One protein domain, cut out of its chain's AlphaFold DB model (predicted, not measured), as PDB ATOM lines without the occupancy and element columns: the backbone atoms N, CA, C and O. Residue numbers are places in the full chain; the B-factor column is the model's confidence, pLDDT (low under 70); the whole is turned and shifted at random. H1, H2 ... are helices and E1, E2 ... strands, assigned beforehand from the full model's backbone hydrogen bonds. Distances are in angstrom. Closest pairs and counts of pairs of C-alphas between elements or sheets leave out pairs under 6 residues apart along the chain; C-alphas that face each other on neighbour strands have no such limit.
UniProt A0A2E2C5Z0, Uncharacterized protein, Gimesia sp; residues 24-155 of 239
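AT A GLANCE: This is residues 24 to 155 of the 239 residues of an uncharacterized protein of Gimesia sp (UniProt A0A2E2C5Z0). One strongly twisted sheet of eight strands curls round helix H2, while helix H1 packs on the same face over E4 and E5. The sheet has two parts, E1 to E5 and E6 to E8, joined by the short pairing of E2 with E6; it folds so far that E5 comes near E7. The printed part has 132 residues, with E1 to E8 followed by H1 and H2; the sheet is branched and mixed, antiparallel but for E2 with E6, and the class is mixed, helices and strands. The whole is compact, with a radius of gyration of the C-alphas of 14.4 A and spans of 46 by 36 by 25 A.

HOW THE PARTS SIT: E3, residues 50 to 62, bends by 69 degrees at residue 53. On one side of it lie E1, residues 27 to 30, and E2, residues 35 to 42; E4, residues 67 to 76, lies on the other side. N 29 and O 60 of E1 and E3 are 2.9 A apart, within hydrogen-bond range. E2, E3, E4 and E5, residues 83 to 87, form a meander, each strand the antiparallel neighbour of the one before, in successive hairpins; N 37 and O 54, 2.9 A, N 57 and O 72, 3.0 A, and N 75 and O 84, 2.9 A, are within range. E6, residues 91 to 95, is parallel to E2, with N 42 and O 92 at 2.8 A. E6, E7, residues 98 to 105, and E8, residues 108 to 113, form a second meander of two hairpins, with N 93 and O 100 at 2.8 A and N 103 and O 110 at 2.9 A. The closest C-alphas of E5 and E7, Trp 84 and Ile 99, are 6.1 A apart. H1, residues 127 to 137, runs slantwise to the strands at a height over the sheet of 7.7 A; its closest C-alpha pair with E4 is Ile 127 and Phe 75, 5.6 A. H2, residues 140 to 152, is on the same face, and its closest C-alpha pair with E8 is Ala 150 and Thr 112, 4.9 A. Every O i to N i+4 pair is within range in H1, and 6 of 9 are in H2.

IN THESE COORDINATES: E1 begins at C-alpha 27, (39.365, 9.443, -34.197). From first to last C-alpha E3 measures 34.6 A, E4 29.2 A, E7 22.8 A, E2 22.2 A and H2 19.7 A. H2 ends at C-alpha 152, (24.667, 14.314, -52.026).

THE WHOLE: The C-alphas farthest apart, Gly 45 and Ser 65, are 46.4 A apart. The printed part has no cut, and the link from E8 to H1, residues 114 to 126, is long. Mean pLDDT of the printed part is 88.8; residues 120 to 125 and 148 to 152 are under 70.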
ATOM      1  N   GLU A  24      40.225  15.730 -39.817       84.88
ATOM      2  CA  GLU A  24      41.555  15.272 -39.399       84.88
ATOM      3  C   GLU A  24      41.636  14.998 -37.890       84.88
ATOM      4  O   GLU A  24      42.483  14.229 -37.442       84.88
ATOM      5  N   LYS A  25      40.743  15.608 -37.100       87.25
ATOM      6  CA  LYS A  25      40.659  15.398 -35.649       87.25
ATOM      7  C   LYS A  25      39.767  14.218 -35.267       87.25
ATOM      8  O   LYS A  25      39.783  13.808 -34.109       87.25
ATOM      9  N   ILE A  26      39.003  13.670 -36.215       90.75
ATOM     10  CA  ILE A  26      38.072  12.578 -35.946       90.75
ATOM     11  C   ILE A  26      38.860  11.280 -35.773       90.75
ATOM     12  O   ILE A  26      39.430  10.729 -36.719       90.75
ATOM     13  N   LYS A  27      38.840  10.759 -34.551       93.75
ATOM     14  CA  LYS A  27      39.365   9.443 -34.197       93.75
ATOM     15  C   LYS A  27      38.326   8.378 -34.521       93.75
ATOM     16  O   LYS A  27      37.144   8.575 -34.262       93.75
ATOM     17  N   LYS A  28      38.787   7.247 -35.061       95.12
ATOM     18  CA  LYS A  28      38.001   6.026 -35.268       95.12
ATOM     19  C   LYS A  28      38.444   4.990 -34.251       95.12
ATOM     20  O   LYS A  28      39.627   4.665 -34.204       95.12
ATOM     21  N   LYS A  29      37.508   4.461 -33.468       96.06
ATOM     22  CA  LYS A  29      37.772   3.398 -32.497       96.06
ATOM     23  C   LYS A  29      36.771   2.269 -32.686       96.06
ATOM     24  O   LYS A  29      35.569   2.491 -32.596       96.06
ATOM     25  N   GLN A  30      37.261   1.057 -32.923       96.38
ATOM     26  CA  GLN A  30      36.422  -0.136 -32.890       96.38
ATOM     27  C   GLN A  30      35.976  -0.396 -31.441       96.38
ATOM     28  O   GLN A  30      36.818  -0.484 -30.546       96.38
ATOM     29  N   VAL A  31      34.666  -0.492 -31.198       95.81
ATOM     30  CA  VAL A  31      34.100  -0.661 -29.840       95.81
ATOM     31  C   VAL A  31      33.491  -2.042 -29.592       95.81
ATOM     32  O   VAL A  31      33.225  -2.393 -28.447       95.81
ATOM     33  N   SER A  32      33.318  -2.858 -30.630       93.94
ATOM     34  CA  SER A  32      32.990  -4.284 -30.509       93.94
ATOM     35  C   SER A  32      33.865  -5.105 -31.450       93.94
ATOM     36  O   SER A  32      34.484  -4.553 -32.348       93.94
ATOM     37  N   LYS A  33      33.959  -6.425 -31.272       96.00
ATOM     38  CA  LYS A  33      34.672  -7.272 -32.243       96.00
ATOM     39  C   LYS A  33      33.863  -7.385 -33.538       96.00
ATOM     40  O   LYS A  33      32.688  -7.021 -33.588       96.00
ATOM     41  N   TRP A  34      34.507  -7.856 -34.601       96.81
ATOM     42  CA  TRP A  34      33.797  -8.271 -35.806       96.81
ATOM     43  C   TRP A  34      33.059  -9.582 -35.543       96.81
ATOM     44  O   TRP A  34      33.678 -10.579 -35.175       96.81
ATOM     45  N   GLU A  35      31.755  -9.577 -35.773       97.25
ATOM     46  CA  GLU A  35      30.866 -10.718 -35.565       97.25
ATOM     47  C   GLU A  35      30.250 -11.154 -36.890       97.25
ATOM     48  O   GLU A  35      30.080 -10.343 -37.804       97.25
ATOM     49  N   ALA A  36      29.926 -12.442 -37.010       97.31
ATOM     50  CA  ALA A  36      29.233 -12.958 -38.182       97.31
ATOM     51  C   ALA A  36      27.838 -12.327 -38.293       97.31
ATOM     52  O   ALA A  36      27.096 -12.246 -37.317       97.31
ATOM     53  N   SER A  37      27.473 -11.899 -39.496       97.06
ATOM     54  CA  SER A  37      26.175 -11.304 -39.789       97.06
ATOM     55  C   SER A  37      25.679 -11.726 -41.172       97.06
ATOM     56  O   SER A  37      26.305 -12.530 -41.876       97.06
ATOM     57  N   LYS A  38      24.519 -11.195 -41.560       96.56
ATOM     58  CA  LYS A  38      23.953 -11.351 -42.898       96.56
ATOM     59  C   LYS A  38      23.694  -9.983 -43.506       96.56
ATOM     60  O   LYS A  38      23.290  -9.062 -42.803       96.56
ATOM     61  N   ALA A  39      23.899  -9.880 -44.810       96.81
ATOM     62  CA  ALA A  39      23.525  -8.719 -45.607       96.81
ATOM     63  C   ALA A  39      22.564  -9.161 -46.713       96.81
ATOM     64  O   ALA A  39      22.723 -10.249 -47.264       96.81
ATOM     65  N   LEU A  40      21.571  -8.333 -47.039       97.62
ATOM     66  CA  LEU A  40      20.694  -8.574 -48.185       97.62
ATOM     67  C   LEU A  40      21.300  -7.909 -49.421       97.62
ATOM     68  O   LEU A  40      21.401  -6.683 -49.474       97.62
ATOM     69  N   LEU A  41      21.702  -8.717 -50.400       97.50
ATOM     70  CA  LEU A  41      22.293  -8.264 -51.655       97.50
ATOM     71  C   LEU A  41      21.364  -8.595 -52.825       97.50
ATOM     72  O   LEU A  41      21.015  -9.754 -53.036       97.50
ATOM     73  N   LEU A  42      21.014  -7.586 -53.618       97.12
ATOM     74  CA  LEU A  42      20.379  -7.756 -54.920       97.12
ATOM     75  C   LEU A  42      21.456  -7.714 -56.008       97.12
ATOM     76  O   LEU A  42      22.017  -6.655 -56.288       97.12
ATOM     77  N   ARG A  43      21.766  -8.879 -56.588       93.75
ATOM     78  CA  ARG A  43      22.812  -9.026 -57.611       93.75
ATOM     79  C   ARG A  43      22.379  -8.498 -58.971       93.75
ATOM     80  O   ARG A  43      21.186  -8.450 -59.285       93.75
ATOM     81  N   SER A  44      23.359  -8.157 -59.802       86.81
ATOM     82  CA  SER A  44      23.103  -7.739 -61.177       86.81
ATOM     83  C   SER A  44      22.451  -8.882 -61.965       86.81
ATOM     84  O   SER A  44      22.892 -10.031 -61.903       86.81
ATOM     85  N   GLY A  45      21.350  -8.595 -62.665       83.19
ATOM     86  CA  GLY A  45      20.608  -9.587 -63.454       83.19
ATOM     87  C   GLY A  45      19.855 -10.659 -62.650       83.19
ATOM     88  O   GLY A  45      19.295 -11.577 -63.248       83.19
ATOM     89  N   LYS A  46      19.813 -10.578 -61.311       87.56
ATOM     90  CA  LYS A  46      19.018 -11.488 -60.467       87.56
ATOM     91  C   LYS A  46      17.756 -10.798 -59.989       87.56
ATOM     92  O   LYS A  46      17.828  -9.701 -59.462       87.56
ATOM     93  N   GLN A  47      16.606 -11.452 -60.110       88.25
ATOM     94  CA  GLN A  47      15.337 -10.811 -59.776       88.25
ATOM     95  C   GLN A  47      15.237 -10.436 -58.292       88.25
ATOM     96  O   GLN A  47      14.863  -9.312 -57.988       88.25
ATOM     97  N   SER A  48      15.600 -11.332 -57.372       92.44
ATOM     98  CA  SER A  48      15.370 -11.150 -55.929       92.44
ATOM     99  C   SER A  48      16.661 -10.991 -55.130       92.44
ATOM    100  O   SER A  48      17.697 -11.564 -55.476       92.44
ATOM    101  N   ALA A  49      16.581 -10.234 -54.031       95.75
ATOM    102  CA  ALA A  49      17.678 -10.099 -53.081       95.75
ATOM    103  C   ALA A  49      17.923 -11.411 -52.323       95.75
ATOM    104  O   ALA A  49      16.988 -12.148 -52.006       95.75
ATOM    105  N   VAL A  50      19.183 -11.678 -51.995       95.44
ATOM    106  CA  VAL A  50      19.610 -12.876 -51.270       95.44
ATOM    107  C   VAL A  50      20.401 -12.504 -50.023       95.44
ATOM    108  O   VAL A  50      21.131 -11.513 -49.999       95.44
ATOM    109  N   ALA A  51      20.266 -13.314 -48.974       96.50
ATOM    110  CA  ALA A  51      21.073 -13.166 -47.773       96.50
ATOM    111  C   ALA A  51      22.475 -13.743 -48.010       96.50
ATOM    112  O   ALA A  51      22.631 -14.946 -48.221       96.50
ATOM    113  N   ILE A  52      23.499 -12.899 -47.926       95.44
ATOM    114  CA  ILE A  52      24.906 -13.288 -48.038       95.44
ATOM    115  C   ILE A  52      25.607 -13.217 -46.681       95.44
ATOM    116  O   ILE A  52      25.154 -12.531 -45.761       95.44
ATOM    117  N   ASN A  53      26.717 -13.944 -46.551       95.75
ATOM    118  CA  ASN A  53      27.571 -13.865 -45.369       95.75
ATOM    119  C   ASN A  53      28.236 -12.488 -45.292       95.75
ATOM    120  O   ASN A  53      28.825 -12.022 -46.264       95.75
ATOM    121  N   ALA A  54      28.173 -11.876 -44.117       97.12
ATOM    122  CA  ALA A  54      28.808 -10.604 -43.827       97.12
ATOM    123  C   ALA A  54      29.464 -10.645 -42.440       97.12
ATOM    124  O   ALA A  54      29.323 -11.609 -41.680       97.12
ATOM    125  N   LYS A  55      30.206  -9.589 -42.122       97.69
ATOM    126  CA  LYS A  55      30.672  -9.283 -40.776       97.69
ATOM    127  C   LYS A  55      30.124  -7.925 -40.376       97.69
ATOM    128  O   LYS A  55      30.031  -7.019 -41.205       97.69
ATOM    129  N   ARG A  56      29.788  -7.784 -39.101       97.56
ATOM    130  CA  ARG A  56      29.301  -6.541 -38.504       97.56
ATOM    131  C   ARG A  56      30.134  -6.183 -37.286       97.56
ATOM    132  O   ARG A  56      30.581  -7.062 -36.554       97.56
ATOM    133  N   THR A  57      30.336  -4.895 -37.065       97.75
ATOM    134  CA  THR A  57      30.929  -4.372 -35.834       97.75
ATOM    135  C   THR A  57      30.439  -2.947 -35.582       97.75
ATOM    136  O   THR A  57      29.722  -2.389 -36.410       97.75
ATOM    137  N   ASN A  58      30.812  -2.350 -34.455       97.19
ATOM    138  CA  ASN A  58      30.510  -0.958 -34.141       97.19
ATOM    139  C   ASN A  58      31.803  -0.145 -34.038       97.19
ATOM    140  O   ASN A  58      32.771  -0.584 -33.409       97.19
ATOM    141  N   TYR A  59      31.785   1.065 -34.598       96.38
ATOM    142  CA  TYR A  59      32.841   2.056 -34.417       96.38
ATOM    143  C   TYR A  59      32.295   3.290 -33.730       96.38
ATOM    144  O   TYR A  59      31.224   3.783 -34.076       96.38
ATOM    145  N   GLU A  60      33.076   3.810 -32.799       95.62
ATOM    146  CA  GLU A  60      32.913   5.151 -32.270       95.62
ATOM    147  C   GLU A  60      33.774   6.119 -33.085       95.62
ATOM    148  O   GLU A  60      34.958   5.866 -33.348       95.62
ATOM    149  N   LEU A  61      33.162   7.228 -33.487       93.31
ATOM    150  CA  LEU A  61      33.841   8.388 -34.040       93.31
ATOM    151  C   LEU A  61      33.769   9.542 -33.049       93.31
ATOM    152  O   LEU A  61      32.683   9.852 -32.567       93.31
ATOM    153  N   SER A  62      34.898  10.198 -32.783       91.88
ATOM    154  CA  SER A  62      34.961  11.346 -31.872       91.88
ATOM    155  C   SER A  62      36.030  12.348 -32.295       91.88
ATOM    156  O   SER A  62      37.110  11.944 -32.722       91.88
ATOM    157  N   ASP A  63      35.764  13.645 -32.133       88.62
ATOM    158  CA  ASP A  63      36.765  14.716 -32.263       88.62
ATOM    159  C   ASP A  63      37.237  15.279 -30.907       88.62
ATOM    160  O   ASP A  63      37.957  16.277 -30.859       88.62
ATOM    161  N   GLY A  64      36.843  14.629 -29.806       84.00
ATOM    162  CA  GLY A  64      37.086  15.058 -28.428       84.00
ATOM    163  C   GLY A  64      35.986  15.936 -27.825       84.00
ATOM    164  O   GLY A  64      35.936  16.047 -26.604       84.00
ATOM    165  N   SER A  65      35.100  16.522 -28.640       83.25
ATOM    166  CA  SER A  65      33.968  17.336 -28.169       83.25
ATOM    167  C   SER A  65      32.629  16.608 -28.269       83.25
ATOM    168  O   SER A  65      31.822  16.669 -27.346       83.25
ATOM    169  N   ASP A  66      32.429  15.858 -29.352       83.75
ATOM    170  CA  ASP A  66      31.284  14.972 -29.543       83.75
ATOM    171  C   ASP A  66      31.782  13.551 -29.836       83.75
ATOM    172  O   ASP A  66      32.955  13.310 -30.160       83.75
ATOM    173  N   HIS A  67      30.890  12.582 -29.701       89.50
ATOM    174  CA  HIS A  67      31.119  11.217 -30.135       89.50
ATOM    175  C   HIS A  67      29.828  10.600 -30.663       89.50
ATOM    176  O   HIS A  67      28.714  10.951 -30.270       89.50
ATOM    177  N   PHE A  68      29.970   9.650 -31.581       89.00
ATOM    178  CA  PHE A  68      28.850   8.823 -31.988       89.00
ATOM    179  C   PHE A  68      29.289   7.438 -32.409       89.00
ATOM    180  O   PHE A  68      30.331   7.259 -33.038       89.00
ATOM    181  N   THR A  69      28.434   6.475 -32.100       92.50
ATOM    182  CA  THR A  69      28.620   5.088 -32.498       92.50
ATOM    183  C   THR A  69      27.834   4.811 -33.764       92.50
ATOM    184  O   THR A  69      26.666   5.187 -33.883       92.50
ATOM    185  N   THR A  70      28.469   4.136 -34.712       92.38
ATOM    186  CA  THR A  70      27.837   3.694 -35.948       92.38
ATOM    187  C   THR A  70      28.184   2.233 -36.230       92.38
ATOM    188  O   THR A  70      29.348   1.835 -36.090       92.38
ATOM    189  N   PRO A  71      27.193   1.409 -36.598       95.88
ATOM    190  CA  PRO A  71      27.464   0.060 -37.047       95.88
ATOM    191  C   PRO A  71      28.102   0.073 -38.437       95.88
ATOM    192  O   PRO A  71      27.711   0.835 -39.324       95.88
ATOM    193  N   VAL A  72      29.064  -0.818 -38.636       97.00
ATOM    194  CA  VAL A  72      29.767  -1.032 -39.899       97.00
ATOM    195  C   VAL A  72      29.554  -2.470 -40.333       97.00
ATOM    196  O   VAL A  72      29.659  -3.400 -39.534       97.00
ATOM    197  N   THR A  73      29.257  -2.646 -41.615       97.62
ATOM    198  CA  THR A  73      29.124  -3.951 -42.263       97.62
ATOM    199  C   THR A  73      30.225  -4.112 -43.300       97.62
ATOM    200  O   THR A  73      30.534  -3.164 -44.020       97.62
ATOM    201  N   ALA A  74      30.792  -5.313 -43.393       97.00
ATOM    202  CA  ALA A  74      31.743  -5.699 -44.426       97.00
ATOM    203  C   ALA A  74      31.332  -7.032 -45.064       97.00
ATOM    204  O   ALA A  74      30.882  -7.937 -44.359       97.00
ATOM    205  N   PHE A  75      31.502  -7.171 -46.376       95.69
ATOM    206  CA  PHE A  75      31.366  -8.442 -47.088       95.69
ATOM    207  C   PHE A  75      32.089  -8.416 -48.438       95.69
ATOM    208  O   PHE A  75      32.395  -7.354 -48.979       95.69
ATOM    209  N   SER A  76      32.317  -9.604 -48.993       93.00
ATOM    210  CA  SER A  76      32.603  -9.800 -50.413       93.00
ATOM    211  C   SER A  76      31.535 -10.718 -50.980       93.00
ATOM    212  O   SER A  76      31.219 -11.742 -50.375       93.00
ATOM    213  N   ASP A  77      31.000 -10.372 -52.141       90.81
ATOM    214  CA  ASP A  77      30.168 -11.293 -52.896       90.81
ATOM    215  C   ASP A  77      31.056 -12.322 -53.606       90.81
ATOM    216  O   ASP A  77      32.015 -11.964 -54.289       90.81
ATOM    217  N   SER A  78      30.765 -13.608 -53.417       86.38
ATOM    218  CA  SER A  78      31.572 -14.701 -53.969       86.38
ATOM    219  C   SER A  78      31.356 -14.915 -55.466       86.38
ATOM    220  O   SER A  78      32.206 -15.519 -56.110       86.38
ATOM    221  N   GLU A  79      30.223 -14.463 -56.013       87.81
ATOM    222  CA  GLU A  79      29.905 -14.621 -57.439       87.81
ATOM    223  C   GLU A  79      30.618 -13.560 -58.286       87.81
ATOM    224  O   GLU A  79      31.216 -13.878 -59.309       87.81
ATOM    225  N   SER A  80      30.598 -12.304 -57.840       87.06
ATOM    226  CA  SER A  80      31.180 -11.176 -58.580       87.06
ATOM    227  C   SER A  80      32.580 -10.758 -58.122       87.06
ATOM    228  O   SER A  80      33.311 -10.090 -58.864       87.06
ATOM    229  N   GLY A  81      32.954 -11.092 -56.884       87.19
ATOM    230  CA  GLY A  81      34.142 -10.558 -56.214       87.19
ATOM    231  C   GLY A  81      34.016  -9.085 -55.802       87.19
ATOM    232  O   GLY A  81      35.016  -8.477 -55.413       87.19
ATOM    233  N   ASN A  82      32.826  -8.486 -55.912       90.75
ATOM    234  CA  ASN A  82      32.591  -7.112 -55.478       90.75
ATOM    235  C   ASN A  82      32.524  -7.035 -53.951       90.75
ATOM    236  O   ASN A  82      31.995  -7.926 -53.286       90.75
ATOM    237  N   ILE A  83      33.065  -5.950 -53.399       93.06
ATOM    238  CA  ILE A  83      33.161  -5.759 -51.951       93.06
ATOM    239  C   ILE A  83      32.265  -4.642 -51.465       93.06
ATOM    240  O   ILE A  83      31.975  -3.680 -52.178       93.06
ATOM    241  N   TRP A  84      31.915  -4.759 -50.195       94.94
ATOM    242  CA  TRP A  84      31.377  -3.680 -49.403       94.94
ATOM    243  C   TRP A  84      32.139  -3.584 -48.090       94.94
ATOM    244  O   TRP A  84      32.327  -4.585 -47.398       94.94
ATOM    245  N   VAL A  85      32.511  -2.369 -47.707       95.06
ATOM    246  CA  VAL A  85      32.719  -2.014 -46.305       95.06
ATOM    247  C   VAL A  85      32.264  -0.584 -46.077       95.06
ATOM    248  O   VAL A  85      32.591   0.312 -46.851       95.06
ATOM    249  N   GLY A  86      31.485  -0.363 -45.026       94.69
ATOM    250  CA  GLY A  86      30.924   0.951 -44.744       94.69
ATOM    251  C   GLY A  86      29.848   0.913 -43.667       94.69
ATOM    252  O   GLY A  86      29.620  -0.148 -43.075       94.69
ATOM    253  N   PRO A  87      29.180   2.053 -43.403       93.44
ATOM    254  CA  PRO A  87      28.046   2.089 -42.481       93.44
ATOM    255  C   PRO A  87      27.014   1.021 -42.854       93.44
ATOM    256  O   PRO A  87      26.774   0.781 -44.038       93.44
ATOM    257  N   GLU A  88      26.389   0.395 -41.862       94.88
ATOM    258  CA  GLU A  88      25.303  -0.561 -42.091       94.88
ATOM    259  C   GLU A  88      24.147   0.093 -42.867       94.88
ATOM    260  O   GLU A  88      23.773   1.239 -42.608       94.88
ATOM    261  N   GLN A  89      23.615  -0.626 -43.854       94.69
ATOM    262  CA  GLN A  89      22.576  -0.153 -44.772       94.69
ATOM    263  C   GLN A  89      21.310  -1.001 -44.632       94.69
ATOM    264  O   GLN A  89      21.354  -2.117 -44.118       94.69
ATOM    265  N   SER A  90      20.182  -0.494 -45.131       94.75
ATOM    266  CA  SER A  90      18.929  -1.255 -45.190       94.75
ATOM    267  C   SER A  90      18.980  -2.376 -46.238       94.75
ATOM    268  O   SER A  90      18.313  -3.396 -46.082       94.75
ATOM    269  N   GLY A  91      19.781  -2.205 -47.291       96.56
ATOM    270  CA  GLY A  91      20.060  -3.229 -48.293       96.56
ATOM    271  C   GLY A  91      21.193  -2.821 -49.231       96.56
ATOM    272  O   GLY A  91      21.665  -1.679 -49.201       96.56
ATOM    273  N   TYR A  92      21.636  -3.767 -50.058       97.19
ATOM    274  CA  TYR A  92      22.769  -3.600 -50.965       97.19
ATOM    275  C   TYR A  92      22.388  -4.023 -52.382       97.19
ATOM    276  O   TYR A  92      21.705  -5.028 -52.579       97.19
ATOM    277  N   LEU A  93      22.842  -3.257 -53.368       96.19
ATOM    278  CA  LEU A  93      22.625  -3.491 -54.789       96.19
ATOM    279  C   LEU A  93      23.973  -3.669 -55.472       96.19
ATOM    280  O   LEU A  93      24.879  -2.862 -55.276       96.19
ATOM    281  N   GLU A  94      24.093  -4.675 -56.317       93.94
ATOM    282  CA  GLU A  94      25.204  -4.754 -57.247       93.94
ATOM    283  C   GLU A  94      24.863  -3.980 -58.523       93.94
ATOM    284  O   GLU A  94      23.904  -4.304 -59.226       93.94
ATOM    285  N   ILE A  95      25.656  -2.954 -58.825       89.06
ATOM    286  CA  ILE A  95      25.517  -2.129 -60.028       89.06
ATOM    287  C   ILE A  95      26.891  -1.921 -60.654       89.06
ATOM    288  O   ILE A  95      27.833  -1.618 -59.937       89.06
ATOM    289  N   GLU A  96      27.020  -2.057 -61.975       83.19
ATOM    290  CA  GLU A  96      28.219  -1.628 -62.728       83.19
ATOM    291  C   GLU A  96      29.563  -2.043 -62.075       83.19
ATOM    292  O   GLU A  96      30.476  -1.232 -61.936       83.19
ATOM    293  N   ASN A  97      29.679  -3.309 -61.646       82.38
ATOM    294  CA  ASN A  97      30.862  -3.881 -60.976       82.38
ATOM    295  C   ASN A  97      31.228  -3.265 -59.609       82.38
ATOM    296  O   ASN A  97      32.383  -3.307 -59.188       82.38
ATOM    297  N   LYS A  98      30.251  -2.702 -58.897       90.06
ATOM    298  CA  LYS A  98      30.394  -2.213 -57.521       90.06
ATOM    299  C   LYS A  98      29.163  -2.549 -56.689       90.06
ATOM    300  O   LYS A  98      28.093  -2.855 -57.213       90.06
ATOM    301  N   ILE A  99      29.316  -2.445 -55.371       93.44
ATOM    302  CA  ILE A  99      28.191  -2.500 -54.441       93.44
ATOM    303  C   ILE A  99      27.753  -1.084 -54.076       93.44
ATOM    304  O   ILE A  99      28.558  -0.247 -53.657       93.44
ATOM    305  N   LEU A 100      26.453  -0.846 -54.189       93.81
ATOM    306  CA  LEU A 100      25.774   0.341 -53.713       93.81
ATOM    307  C   LEU A 100      24.813  -0.021 -52.580       93.81
ATOM    308  O   LEU A 100      23.827  -0.727 -52.774       93.81
ATOM    309  N   GLY A 101      25.076   0.514 -51.401       94.75
ATOM    310  CA  GLY A 101      24.191   0.452 -50.256       94.75
ATOM    311  C   GLY A 101      23.090   1.508 -50.301       94.75
ATOM    312  O   GLY A 101      23.291   2.611 -50.820       94.75
ATOM    313  N   PHE A 102      21.934   1.189 -49.723       94.25
ATOM    314  CA  PHE A 102      20.875   2.162 -49.485       94.25
ATOM    315  C   PHE A 102      20.376   2.109 -48.045       94.25
ATOM    316  O   PHE A 102      20.118   1.038 -47.496       94.25
ATOM    317  N   PHE A 103      20.204   3.279 -47.442       92.06
ATOM    318  CA  PHE A 103      19.666   3.423 -46.097       92.06
ATOM    319  C   PHE A 103      18.406   4.274 -46.127       92.06
ATOM    320  O   PHE A 103      18.429   5.425 -46.574       92.06
ATOM    321  N   VAL A 104      17.301   3.698 -45.663       90.56
ATOM    322  CA  VAL A 104      16.013   4.386 -45.583       90.56
ATOM    323  C   VAL A 104      15.900   5.044 -44.214       90.56
ATOM    324  O   VAL A 104      16.000   4.380 -43.184       90.56
ATOM    325  N   ILE A 105      15.699   6.359 -44.197       85.00
ATOM    326  CA  ILE A 105      15.481   7.120 -42.970       85.00
ATOM    327  C   ILE A 105      14.460   8.218 -43.213       85.00
ATOM    328  O   ILE A 105      14.608   9.032 -44.126       85.00
ATOM    329  N   GLN A 106      13.438   8.261 -42.360       84.44
ATOM    330  CA  GLN A 106      12.336   9.202 -42.494       84.44
ATOM    331  C   GLN A 106      11.771   9.174 -43.916       84.44
ATOM    332  O   GLN A 106      11.297   8.145 -44.383       84.44
ATOM    333  N   TYR A 107      11.870  10.294 -44.611       85.25
ATOM    334  CA  TYR A 107      11.353  10.493 -45.947       85.25
ATOM    335  C   TYR A 107      12.453  10.484 -47.010       85.25
ATOM    336  O   TYR A 107      12.324  11.122 -48.052       85.25
ATOM    337  N   ARG A 108      13.600   9.853 -46.745       88.06
ATOM    338  CA  ARG A 108      14.731   9.853 -47.676       88.06
ATOM    339  C   ARG A 108      15.366   8.480 -47.781       88.06
ATOM    340  O   ARG A 108      15.479   7.752 -46.797       88.06
ATOM    341  N   ILE A 109      15.875   8.186 -48.970       91.69
ATOM    342  CA  ILE A 109      16.810   7.082 -49.195       91.69
ATOM    343  C   ILE A 109      18.187   7.691 -49.416       91.69
ATOM    344  O   ILE A 109      18.367   8.517 -50.316       91.69
ATOM    345  N   MET A 110      19.145   7.313 -48.577       90.38
ATOM    346  CA  MET A 110      20.548   7.691 -48.716       90.38
ATOM    347  C   MET A 110      21.291   6.599 -49.474       90.38
ATOM    348  O   MET A 110      21.221   5.435 -49.087       90.38
ATOM    349  N   TRP A 111      21.999   6.975 -50.537       91.88
ATOM    350  CA  TRP A 111      22.741   6.045 -51.384       91.88
ATOM    351  C   TRP A 111      24.235   6.149 -51.104       91.88
ATOM    352  O   TRP A 111      24.819   7.228 -51.234       91.88
ATOM    353  N   THR A 112      24.855   5.027 -50.756       90.50
ATOM    354  CA  THR A 112      26.241   4.975 -50.280       90.50
ATOM    355  C   THR A 112      27.028   3.957 -51.094       90.50
ATOM    356  O   THR A 112      26.550   2.853 -51.331       90.50
ATOM    357  N   GLU A 113      28.230   4.311 -51.533       91.56
ATOM    358  CA  GLU A 113      29.174   3.367 -52.146       91.56
ATOM    359  C   GLU A 113      30.102   2.781 -51.072       91.56
ATOM    360  O   GLU A 113      30.237   3.349 -49.984       91.56
ATOM    361  N   SER A 114      30.725   1.637 -51.368       92.56
ATOM    362  CA  SER A 114      31.723   1.040 -50.475       92.56
ATOM    363  C   SER A 114      32.852   2.035 -50.204       92.56
ATOM    364  O   SER A 114      33.293   2.747 -51.102       92.56
ATOM    365  N   ILE A 115      33.335   2.076 -48.965       92.06
ATOM    366  CA  ILE A 115      34.418   2.980 -48.555       92.06
ATOM    367  C   ILE A 115      35.755   2.538 -49.134       92.06
ATOM    368  O   ILE A 115      36.600   3.372 -49.446       92.06
ATOM    369  N   LEU A 116      35.942   1.226 -49.268       90.88
ATOM    370  CA  LEU A 116      37.076   0.669 -49.987       90.88
ATOM    371  C   LEU A 116      36.663   0.299 -51.402       90.88
ATOM    372  O   LEU A 116      35.658  -0.391 -51.602       90.88
ATOM    373  N   ASP A 117      37.516   0.672 -52.348       83.69
ATOM    374  CA  ASP A 117      37.455   0.172 -53.710       83.69
ATOM    375  C   ASP A 117      37.879  -1.299 -53.781       83.69
ATOM    376  O   ASP A 117      38.735  -1.789 -53.018       83.69
ATOM    377  N   ARG A 118      37.288  -1.999 -54.756       77.88
ATOM    378  CA  ARG A 118      37.696  -3.351 -55.131       77.88
ATOM    379  C   ARG A 118      39.168  -3.333 -55.538       77.88
ATOM    380  O   ARG A 118      39.579  -2.581 -56.416       77.88
ATOM    381  N   ASP A 119      39.953  -4.210 -54.923       72.75
ATOM    382  CA  ASP A 119      41.323  -4.474 -55.355       72.75
ATOM    383  C   ASP A 119      41.270  -5.272 -56.665       72.75
ATOM    384  O   ASP A 119      40.925  -6.457 -56.660       72.75
ATOM    385  N   SER A 120      41.582  -4.622 -57.789       68.81
ATOM    386  CA  SER A 120      41.541  -5.236 -59.124       68.81
ATOM    387  C   SER A 120      42.524  -6.398 -59.291       68.81
ATOM    388  O   SER A 120      42.375  -7.183 -60.224       68.81
ATOM    389  N   LYS A 121      43.499  -6.544 -58.383       67.94
ATOM    390  CA  LYS A 121      44.484  -7.636 -58.376       67.94
ATOM    391  C   LYS A 121      44.096  -8.795 -57.450       67.94
ATOM    392  O   LYS A 121      44.783  -9.813 -57.431       67.94
ATOM    393  N   SER A 122      43.025  -8.662 -56.668       65.06
ATOM    394  CA  SER A 122      42.570  -9.698 -55.736       65.06
ATOM    395  C   SER A 122      41.616 -10.660 -56.443       65.06
ATOM    396  O   SER A 122      40.559 -10.246 -56.916       65.06
ATOM    397  N   THR A 123      41.957 -11.948 -56.479       62.03
ATOM    398  CA  THR A 123      41.161 -12.986 -57.161       62.03
ATOM    399  C   THR A 123      39.839 -13.290 -56.463       62.03
ATOM    400  O   THR A 123      38.870 -13.561 -57.154       62.03
ATOM    401  N   LEU A 124      39.771 -13.163 -55.135       61.97
ATOM    402  CA  LEU A 124      38.542 -13.049 -54.339       61.97
ATOM    403  C   LEU A 124      38.911 -12.369 -53.008       61.97
ATOM    404  O   LEU A 124      39.783 -12.865 -52.292       61.97
ATOM    405  N   PRO A 125      38.347 -11.203 -52.677       63.41
ATOM    406  CA  PRO A 125      38.606 -10.556 -51.399       63.41
ATOM    407  C   PRO A 125      38.043 -11.398 -50.243       63.41
ATOM    408  O   PRO A 125      36.836 -11.459 -50.032       63.41
ATOM    409  N   ASP A 126      38.921 -12.029 -49.459       80.81
ATOM    410  CA  ASP A 126      38.549 -12.559 -48.145       80.81
ATOM    411  C   ASP A 126      38.019 -11.401 -47.284       80.81
ATOM    412  O   ASP A 126      38.639 -10.336 -47.190       80.81
ATOM    413  N   ILE A 127      36.878 -11.609 -46.630       87.88
ATOM    414  CA  ILE A 127      36.283 -10.652 -45.699       87.88
ATOM    415  C   ILE A 127      37.276 -10.193 -44.623       87.88
ATOM    416  O   ILE A 127      37.229  -9.042 -44.202       87.88
ATOM    417  N   THR A 128      38.217 -11.049 -44.218       88.25
ATOM    418  CA  THR A 128      39.296 -10.696 -43.284       88.25
ATOM    419  C   THR A 128      40.279  -9.695 -43.901       88.25
ATOM    420  O   THR A 128      40.679  -8.737 -43.241       88.25
ATOM    421  N   LYS A 129      40.617  -9.844 -45.189       89.31
ATOM    422  CA  LYS A 129      41.430  -8.865 -45.932       89.31
ATOM    423  C   LYS A 129      40.700  -7.522 -46.033       89.31
ATOM    424  O   LYS A 129      41.328  -6.482 -45.857       89.31
ATOM    425  N   ILE A 130      39.383  -7.536 -46.263       92.31
ATOM    426  CA  ILE A 130      38.554  -6.318 -46.307       92.31
ATOM    427  C   ILE A 130      38.573  -5.598 -44.953       92.31
ATOM    428  O   ILE A 130      38.848  -4.401 -44.911       92.31
ATOM    429  N   THR A 131      38.330  -6.309 -43.846       93.75
ATOM    430  CA  THR A 131      38.330  -5.696 -42.507       93.75
ATOM    431  C   THR A 131      39.711  -5.173 -42.119       93.75
ATOM    432  O   THR A 131      39.808  -4.084 -41.566       93.75
ATOM    433  N   ASN A 132      40.788  -5.884 -42.471       92.81
ATOM    434  CA  ASN A 132      42.156  -5.428 -42.203       92.81
ATOM    435  C   ASN A 132      42.493  -4.151 -42.980       92.81
ATOM    436  O   ASN A 132      43.025  -3.209 -42.398       92.81
ATOM    437  N   ARG A 133      42.129  -4.081 -44.269       92.88
ATOM    438  CA  ARG A 133      42.277  -2.852 -45.061       92.88
ATOM    439  C   ARG A 133      41.443  -1.710 -44.496       92.88
ATOM    440  O   ARG A 133      41.902  -0.579 -44.471       92.88
ATOM    441  N   PHE A 134      40.235  -1.984 -44.008       94.25
ATOM    442  CA  PHE A 134      39.421  -0.947 -43.381       94.25
ATOM    443  C   PHE A 134      40.109  -0.374 -42.135       94.25
ATOM    444  O   PHE A 134      40.089   0.837 -41.928       94.25
ATOM    445  N   GLU A 135      40.763  -1.211 -41.327       94.62
ATOM    446  CA  GLU A 135      41.555  -0.738 -40.187       94.62
ATOM    447  C   GLU A 135      42.776   0.083 -40.598       94.62
ATOM    448  O   GLU A 135      43.009   1.139 -40.016       94.62
ATOM    449  N   GLN A 136      43.519  -0.383 -41.601       93.50
ATOM    450  CA  GLN A 136      44.786   0.218 -42.028       93.50
ATOM    451  C   GLN A 136      44.594   1.505 -42.837       93.50
ATOM    452  O   GLN A 136      45.272   2.499 -42.587       93.50
ATOM    453  N   ASP A 137      43.658   1.491 -43.785       93.88
ATOM    454  CA  ASP A 137      43.565   2.504 -44.837       93.88
ATOM    455  C   ASP A 137      42.549   3.611 -44.494       93.88
ATOM    456  O   ASP A 137      42.628   4.722 -45.023       93.88
ATOM    457  N   VAL A 138      41.571   3.337 -43.618       93.38
ATOM    458  CA  VAL A 138      40.438   4.247 -43.364       93.38
ATOM    459  C   VAL A 138      40.580   4.959 -42.020       93.38
ATOM    460  O   VAL A 138      40.328   4.395 -40.955       93.38
ATOM    461  N   THR A 139      40.898   6.252 -42.070       93.75
ATOM    462  CA  THR A 139      40.907   7.159 -40.906       93.75
ATOM    463  C   THR A 139      39.493   7.519 -40.434       93.75
ATOM    464  O   THR A 139      38.533   7.406 -41.195       93.75
ATOM    465  N   GLY A 140      39.338   8.043 -39.211       92.00
ATOM    466  CA  GLY A 140      38.033   8.523 -38.730       92.00
ATOM    467  C   GLY A 140      37.452   9.661 -39.566       92.00
ATOM    468  O   GLY A 140      36.263   9.641 -39.878       92.00
ATOM    469  N   GLY A 141      38.296  10.585 -40.029       90.25
ATOM    470  CA  GLY A 141      37.899  11.635 -40.967       90.25
ATOM    471  C   GLY A 141      37.391  11.087 -42.298       90.25
ATOM    472  O   GLY A 141      36.309  11.464 -42.746       90.25
ATOM    473  N   SER A 142      38.136  10.166 -42.920       89.38
ATOM    474  CA  SER A 142      37.717   9.548 -44.187       89.38
ATOM    475  C   SER A 142      36.455   8.696 -44.024       89.38
ATOM    476  O   SER A 142      35.571   8.768 -44.874       89.38
ATOM    477  N   PHE A 143      36.303   7.989 -42.897       91.00
ATOM    478  CA  PHE A 143      35.093   7.239 -42.573       91.00
ATOM    479  C   PHE A 143      33.881   8.169 -42.414       91.00
ATOM    480  O   PHE A 143      32.856   7.975 -43.070       91.00
ATOM    481  N   TYR A 144      34.020   9.234 -41.616       87.56
ATOM    482  CA  TYR A 144      32.990  10.259 -41.429       87.56
ATOM    483  C   TYR A 144      32.571  10.898 -42.754       87.56
ATOM    484  O   TYR A 144      31.382  11.027 -43.052       87.56
ATOM    485  N   LEU A 145      33.547  11.264 -43.587       83.94
ATOM    486  CA  LEU A 145      33.291  11.830 -44.904       83.94
ATOM    487  C   LEU A 145      32.679  10.809 -45.864       83.94
ATOM    488  O   LEU A 145      31.835  11.210 -46.656       83.94
ATOM    489  N   GLY A 146      33.040   9.528 -45.799       79.31
ATOM    490  CA  GLY A 146      32.417   8.462 -46.589       79.31
ATOM    491  C   GLY A 146      30.928   8.324 -46.270       79.31
ATOM    492  O   GLY A 146      30.095   8.342 -47.174       79.31
ATOM    493  N   MET A 147      30.578   8.335 -44.979       77.56
ATOM    494  CA  MET A 147      29.183   8.356 -44.528       77.56
ATOM    495  C   MET A 147      28.448   9.635 -44.947       77.56
ATOM    496  O   MET A 147      27.281   9.593 -45.329       77.56
ATOM    497  N   HIS A 148      29.117  10.793 -44.892       66.56
ATOM    498  CA  HIS A 148      28.474  12.071 -45.189       66.56
ATOM    499  C   HIS A 148      28.446  12.455 -46.671       66.56
ATOM    500  O   HIS A 148      27.518  13.154 -47.069       66.56
ATOM    501  N   ARG A 149      29.396  12.025 -47.509       52.44
ATOM    502  CA  ARG A 149      29.399  12.286 -48.962       52.44
ATOM    503  C   ARG A 149      28.257  11.545 -49.670       52.44
ATOM    504  O   ARG A 149      27.741  12.072 -50.654       52.44
ATOM    505  N   ALA A 150      27.759  10.448 -49.093       49.41
ATOM    506  CA  ALA A 150      26.506   9.793 -49.487       49.41
ATOM    507  C   ALA A 150      25.262  10.705 -49.373       49.41
ATOM    508  O   ALA A 150      24.255  10.493 -50.043       49.41
ATOM    509  N   ASN A 151      25.332  11.809 -48.617       49.78
ATOM    510  CA  ASN A 151      24.227  12.768 -48.514       49.78
ATOM    511  C   ASN A 151      24.004  13.637 -49.758       49.78
ATOM    512  O   ASN A 151      23.016  14.372 -49.793       49.78
ATOM    513  N   LYS A 152      24.888  13.587 -50.765       55.19
ATOM    514  CA  LYS A 152      24.667  14.314 -52.026       55.19
ATOM    515  C   LYS A 152      23.742  13.575 -52.996       55.19
ATOM    516  O   LYS A 152      23.183  14.217 -53.874       55.19
ATOM    517  N   ARG A 153      23.564  12.257 -52.850       73.50
ATOM    518  CA  ARG A 153      22.690  11.445 -53.711       73.50
ATOM    519  C   ARG A 153      21.583  10.855 -52.851       73.50
ATOM    520  O   ARG A 153      21.764   9.815 -52.226       73.50
ATOM    521  N   ARG A 154      20.460  11.566 -52.770       86.19
ATOM    522  CA  ARG A 154      19.296  11.183 -51.967       86.19
ATOM    523  C   ARG A 154      18.069  11.080 -52.859       86.19
ATOM    524  O   ARG A 154      17.900  11.904 -53.748       86.19
ATOM    525  N   THR A 155      17.204  10.125 -52.560       89.94
ATOM    526  CA  THR A 155      15.838  10.098 -53.097       89.94
ATOM    527  C   THR A 155      14.918  10.729 -52.058       89.94
ATOM    528  O   THR A 155      14.906  10.260 -50.918       89.94
TER     529      THR A 155